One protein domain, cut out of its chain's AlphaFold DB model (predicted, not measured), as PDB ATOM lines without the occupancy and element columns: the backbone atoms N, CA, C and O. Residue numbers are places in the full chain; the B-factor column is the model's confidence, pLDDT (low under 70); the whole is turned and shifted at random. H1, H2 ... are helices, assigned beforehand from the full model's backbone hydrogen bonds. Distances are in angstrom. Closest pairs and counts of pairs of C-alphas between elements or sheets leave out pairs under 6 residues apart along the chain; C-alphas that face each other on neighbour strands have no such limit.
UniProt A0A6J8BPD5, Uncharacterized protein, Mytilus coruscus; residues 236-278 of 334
ATOM      1  N   PRO A 236       3.342  56.560 -48.933       90.50
ATOM      2  CA  PRO A 236       4.540  55.819 -49.333       90.50
ATOM      3  C   PRO A 236       5.535  56.663 -50.145       90.50
ATOM      4  O   PRO A 236       6.747  56.473 -50.055       90.50
ATOM      5  N   LEU A 237       5.039  57.640 -50.913       90.25
ATOM      6  CA  LEU A 237       5.874  58.550 -51.701       90.25
ATOM      7  C   LEU A 237       6.697  59.497 -50.823       90.25
ATOM      8  O   LEU A 237       7.845  59.799 -51.158       90.25
ATOM      9  N   TRP A 238       6.138  59.950 -49.700       93.75
ATOM     10  CA  TRP A 238       6.857  60.793 -48.749       93.75
ATOM     11  C   TRP A 238       8.017  60.020 -48.115       93.75
ATOM     12  O   TRP A 238       9.153  60.504 -48.131       93.75
ATOM     13  N   PHE A 239       7.750  58.788 -47.666       93.50
ATOM     14  CA  PHE A 239       8.766  57.891 -47.114       93.50
ATOM     15  C   PHE A 239       9.881  57.624 -48.128       93.50
ATOM     16  O   PHE A 239      11.051  57.854 -47.832       93.50
ATOM     17  N   LEU A 240       9.532  57.244 -49.363       92.44
ATOM     18  CA  LEU A 240      10.512  56.975 -50.419       92.44
ATOM     19  C   LEU A 240      11.363  58.203 -50.758       92.44
ATOM     20  O   LEU A 240      12.575  58.080 -50.928       92.44
ATOM     21  N   LYS A 241      10.766  59.400 -50.822       94.62
ATOM     22  CA  LYS A 241      11.500  60.645 -51.095       94.62
ATOM     23  C   LYS A 241      12.478  60.980 -49.967       94.62
ATOM     24  O   LYS A 241      13.605  61.399 -50.237       94.62
ATOM     25  N   ARG A 242      12.062  60.795 -48.711       94.12
ATOM     26  CA  ARG A 242      12.897  61.039 -47.526       94.12
ATOM     27  C   ARG A 242      14.023  60.007 -47.423       94.12
ATOM     28  O   ARG A 242      15.178  60.401 -47.277       94.12
ATOM     29  N   LEU A 243      13.711  58.726 -47.620       93.12
ATOM     30  CA  LEU A 243      14.678  57.630 -47.658       93.12
ATOM     31  C   LEU A 243      15.707  57.835 -48.776       93.12
ATOM     32  O   LEU A 243      16.905  57.734 -48.537       93.12
ATOM     33  N   PHE A 244      15.266  58.204 -49.981       92.31
ATOM     34  CA  PHE A 244      16.170  58.499 -51.090       92.31
ATOM     35  C   PHE A 244      17.092  59.681 -50.771       92.31
ATOM     36  O   PHE A 244      18.286  59.619 -51.042       92.31
ATOM     37  N   LYS A 245      16.576  60.741 -50.135       93.44
ATOM     38  CA  LYS A 245      17.400  61.876 -49.694       93.44
ATOM     39  C   LYS A 245      18.474  61.450 -48.684       93.44
ATOM     40  O   LYS A 245      19.593  61.945 -48.779       93.44
ATOM     41  N   LEU A 246      18.162  60.534 -47.763       91.50
ATOM     42  CA  LEU A 246      19.131  59.971 -46.811       91.50
ATOM     43  C   LEU A 246      20.170  59.087 -47.503       91.50
ATOM     44  O   LEU A 246      21.367  59.278 -47.308       91.50
ATOM     45  N   LEU A 247      19.736  58.202 -48.400       88.81
ATOM     46  CA  LEU A 247      20.634  57.368 -49.202       88.81
ATOM     47  C   LEU A 247      21.583  58.211 -50.066       88.81
ATOM     48  O   LEU A 247      22.756  57.881 -50.199       88.81
ATOM     49  N   MET A 248      21.103  59.328 -50.616       87.50
ATOM     50  CA  MET A 248      21.925  60.258 -51.394       87.50
ATOM     51  C   MET A 248      22.864  61.108 -50.525       87.50
ATOM     52  O   MET A 248      23.878  61.592 -51.029       87.50
ATOM     53  N   ARG A 249      22.538  61.309 -49.239       88.81
ATOM     54  CA  ARG A 249      23.415  61.964 -48.254       88.81
ATOM     55  C   ARG A 249      24.536  61.058 -47.780       88.81
ATOM     56  O   ARG A 249      25.614  61.576 -47.507       88.81
ATOM     57  N   MET A 250      24.326  59.743 -47.789       87.25
ATOM     58  CA  MET A 250      25.384  58.742 -47.647       87.25
ATOM     59  C   MET A 250      26.271  58.719 -48.903       87.25
ATOM     60  O   MET A 250      26.407  57.722 -49.614       87.25
ATOM     61  N   LYS A 251      26.877  59.866 -49.219       64.81
ATOM     62  CA  LYS A 251      27.927  59.975 -50.218       64.81
ATOM     63  C   LYS A 251      29.105  59.163 -49.699       64.81
ATOM     64  O   LYS A 251      29.631  59.435 -48.629       64.81
ATOM     65  N   TRP A 252      29.542  58.198 -50.499       53.34
ATOM     66  CA  TRP A 252      30.872  57.597 -50.381       53.34
ATOM     67  C   TRP A 252      31.154  56.695 -49.177       53.34
ATOM     68  O   TRP A 252      32.288  56.226 -49.055       53.34
ATOM     69  N   PHE A 253      30.158  56.326 -48.366       53.56
ATOM     70  CA  PHE A 253      30.346  55.191 -47.463       53.56
ATOM     71  C   PHE A 253      30.537  53.944 -48.331       53.56
ATOM     72  O   PHE A 253      29.610  53.492 -49.001       53.56
ATOM     73  N   ARG A 254      31.801  53.508 -48.443       59.03
ATOM     74  CA  ARG A 254      32.320  52.531 -49.410       59.03
ATOM     75  C   ARG A 254      31.268  51.477 -49.741       59.03
ATOM     76  O   ARG A 254      31.061  50.538 -48.978       59.03
ATOM     77  N   TRP A 255      30.674  51.580 -50.929       58.41
ATOM     78  CA  TRP A 255      29.767  50.563 -51.469       58.41
ATOM     79  C   TRP A 255      30.391  49.153 -51.415       58.41
ATOM     80  O   TRP A 255      29.668  48.166 -51.332       58.41
ATOM     81  N   SER A 256      31.727  49.039 -51.363       52.50
ATOM     82  CA  SER A 256      32.423  47.762 -51.158       52.50
ATOM     83  C   SER A 256      32.185  47.115 -49.784       52.50
ATOM     84  O   SER A 256      32.195  45.888 -49.702       52.50
ATOM     85  N   GLN A 257      31.926  47.885 -48.722       59.69
ATOM     86  CA  GLN A 257      31.511  47.333 -47.428       59.69
ATOM     87  C   GLN A 257      30.020  46.987 -47.404       59.69
ATOM     88  O   GLN A 257      29.654  45.950 -46.856       59.69
ATOM     89  N   LEU A 258      29.178  47.766 -48.088       60.50
ATOM     90  CA  LEU A 258      27.747  47.468 -48.217       60.50
ATOM     91  C   LEU A 258      27.486  46.161 -48.996       60.50
ATOM     92  O   LEU A 258      26.562  45.410 -48.699       60.50
ATOM     93  N   VAL A 259      28.342  45.846 -49.976       60.12
ATOM     94  CA  VAL A 259      28.297  44.565 -50.706       60.12
ATOM     95  C   VAL A 259      28.698  43.389 -49.803       60.12
ATOM     96  O   VAL A 259      28.134  42.299 -49.934       60.12
ATOM     97  N   ARG A 260      29.608  43.596 -48.839       57.53
ATOM     98  CA  ARG A 260      29.952  42.572 -47.833       57.53
ATOM     99  C   ARG A 260      28.823  42.341 -46.826       57.53
ATOM    100  O   ARG A 260      28.655  41.214 -46.383       57.53
ATOM    101  N   THR A 261      27.988  43.347 -46.556       63.97
ATOM    102  CA  THR A 261      26.764  43.203 -45.749       63.97
ATOM    103  C   THR A 261      25.528  42.823 -46.574       63.97
ATOM    104  O   THR A 261      24.406  42.904 -46.083       63.97
ATOM    105  N   SER A 262      25.688  42.344 -47.815       58.78
ATOM    106  CA  SER A 262      24.559  41.932 -48.672       58.78
ATOM    107  C   SER A 262      23.656  40.867 -48.039       58.78
ATOM    108  O   SER A 262      22.454  40.860 -48.306       58.78
ATOM    109  N   GLN A 263      24.194  40.019 -47.156       66.38
ATOM    110  CA  GLN A 263      23.391  39.076 -46.373       66.38
ATOM    111  C   GLN A 263      22.425  39.803 -45.427       66.38
ATOM    112  O   GLN A 263      21.239  39.479 -45.419       66.38
ATOM    113  N   PHE A 264      22.883  40.850 -44.738       73.38
ATOM    114  CA  PHE A 264      22.051  41.670 -43.856       73.38
ATOM    115  C   PHE A 264      20.923  42.374 -44.622       73.38
ATOM    116  O   PHE A 264      19.763  42.299 -44.229       73.38
ATOM    117  N   TRP A 265      21.226  42.975 -45.777       77.25
ATOM    118  CA  TRP A 265      20.208  43.619 -46.615       77.25
ATOM    119  C   TRP A 265      19.200  42.626 -47.186       77.25
ATOM    120  O   TRP A 265      18.011  42.931 -47.248       77.25
ATOM    121  N   SER A 266      19.646  41.430 -47.581       74.19
ATOM    122  CA  SER A 266      18.726  40.392 -48.052       74.19
ATOM    123  C   SER A 266      17.749  39.949 -46.966       74.19
ATOM    124  O   SER A 266      16.580  39.728 -47.269       74.19
ATOM    125  N   GLN A 267      18.201  39.889 -45.712       77.38
ATOM    126  CA  GLN A 267      17.375  39.509 -44.576       77.38
ATOM    127  C   GLN A 267      16.418  40.628 -44.163       77.38
ATOM    128  O   GLN A 267      15.229  40.374 -44.020       77.38
ATOM    129  N   LEU A 268      16.889  41.876 -44.117       79.12
ATOM    130  CA  LEU A 268      16.049  43.051 -43.882       79.12
ATOM    131  C   LEU A 268      14.939  43.176 -44.939       79.12
ATOM    132  O   LEU A 268      13.774  43.369 -44.607       79.12
ATOM    133  N   VAL A 269      15.276  43.025 -46.224       84.31
ATOM    134  CA  VAL A 269      14.286  43.068 -47.314       84.31
ATOM    135  C   VAL A 269      13.292  41.912 -47.200       84.31
ATOM    136  O   VAL A 269      12.108  42.110 -47.465       84.31
ATOM    137  N   LEU A 270      13.745  40.719 -46.801       82.31
ATOM    138  CA  LEU A 270      12.867  39.569 -46.597       82.31
ATOM    139  C   LEU A 270      11.905  39.795 -45.425       82.31
ATOM    140  O   LEU A 270      10.723  39.499 -45.566       82.31
ATOM    141  N   GLU A 271      12.380  40.346 -44.308       78.81
ATOM    142  CA  GLU A 271      11.558  40.639 -43.130       78.81
ATOM    143  C   GLU A 271      10.554  41.760 -43.397       78.81
ATOM    144  O   GLU A 271       9.376  41.610 -43.077       78.81
ATOM    145  N   VAL A 272      10.964  42.831 -44.083       82.69
ATOM    146  CA  VAL A 272      10.048  43.902 -44.506       82.69
ATOM    147  C   VAL A 272       9.006  43.368 -45.493       82.69
ATOM    148  O   VAL A 272       7.819  43.663 -45.360       82.69
ATOM    149  N   ALA A 273       9.408  42.542 -46.464       79.56
ATOM    150  CA  ALA A 273       8.473  41.926 -47.404       79.56
ATOM    151  C   ALA A 273       7.520  40.937 -46.714       79.56
ATOM    152  O   ALA A 273       6.345  40.855 -47.081       79.56
ATOM    153  N   PHE A 274       8.002  40.196 -45.715       81.81
ATOM    154  CA  PHE A 274       7.189  39.287 -44.917       81.81
ATOM    155  C   PHE A 274       6.172  40.058 -44.071       81.81
ATOM    156  O   PHE A 274       4.984  39.756 -44.155       81.81
ATOM    157  N   GLY A 275       6.604  41.101 -43.357       81.75
ATOM    158  CA  GLY A 275       5.726  41.983 -42.584       81.75
ATOM    159  C   GLY A 275       4.646  42.626 -43.452       81.75
ATOM    160  O   GLY A 275       3.463  42.542 -43.127       81.75
ATOM    161  N   ALA A 276       5.023  43.155 -44.620       74.94
ATOM    162  CA  ALA A 276       4.070  43.700 -45.583       74.94
ATOM    163  C   ALA A 276       3.077  42.639 -46.091       74.94
ATOM    164  O   ALA A 276       1.890  42.923 -46.198       74.94
ATOM    165  N   THR A 277       3.527  41.410 -46.367       79.81
ATOM    166  CA  THR A 277       2.648  40.319 -46.833       79.81
ATOM    167  C   THR A 277       1.672  39.866 -45.747       79.81
ATOM    168  O   THR A 277       0.524  39.559 -46.057       79.81
ATOM    169  N   VAL A 278       2.107  39.821 -44.485       76.12
ATOM    170  CA  VAL A 278       1.244  39.476 -43.348       76.12
ATOM    171  C   VAL A 278       0.194  40.564 -43.135       76.12
ATOM    172  O   VAL A 278      -0.985  40.236 -43.063       76.12
TER     173      VAL A 278
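AT A GLANCE: This is residues 236 to 278 of the 334 residues of an uncharacterized protein of Mytilus coruscus (UniProt A0A6J8BPD5). What shape does the backbone make? It is a flat, open horseshoe: H1 makes one arm, the short helix H2 with residues 250 to 254 makes the bend, and the longest helix, H3, makes the other arm, running back the opposite way to H1 and apart from it. The arms stand well separated, with an empty space between them, and no helix touches another. What is it built of, and how large is it? The printed part has 43 residues with three named helices, in the order H1, H2, H3, and no named strand; its class is all helix. It is loose, with a radius of gyration of the C-alphas of 12.7 A, and flat, with spans of 35 by 27 by 6 A.

IN THESE COORDINATES: Where is the longest helix? H3 is residues 262 to 278, 24.0 A from first to last C-alpha. It begins at C-alpha 262 at (24.559, 41.932, -48.672) and ends at C-alpha 278 at (1.244, 39.476, -43.348). Where are the other two? H2 is residues 255 to 260, 8.8 A from first to last C-alpha. H1 is residues 236 to 249, 19.9 A long in the same measure, and begins at C-alpha 236 at (4.540, 55.819, -49.333).

HOW THE PARTS SIT: How does H3 stand to its neighbour in the chain? H3 and H2 meet only through their link, which is tight, with Thr 261 as its one residue. Where does H1 stand? H1 is apart from H3 and also apart from H2, with no C-alpha of the one within 8 A of the other in either pair. The N-to-C direction of H1 is (0.99, 0.15, 0.03), and that of H3 is (-1.00, -0.01, 0.10). What do the backbone N and O atoms show? In H1 and H3 every O i to N i+4 pair is within hydrogen-bond range. In H2 1 of 2 such pairs is within range, and 2 of 3 O i to N i+3 pairs are.

THE WHOLE: How far does the printed part reach? The two C-alphas farthest apart are those of Trp 252 and Val 278, at 35.4 A, while the first and last printed C-alphas, of Pro 236 and Val 278, are 17.7 A apart. Is it unbroken, and does it fold onto itself? The printed part has no cut, and both links, H1 to H2 with 5 residues and H2 to H3 with 1 residue, are tight. Residues 236 to 278 stand free: no C-alpha 8 or more apart along the chain comes within 10 A. Where is the model's confidence low? The mean pLDDT of the printed part is 77.3, and residues 251 to 263 are under 70; the mean is 58 in H2, 77 in H3 and 92 in H1.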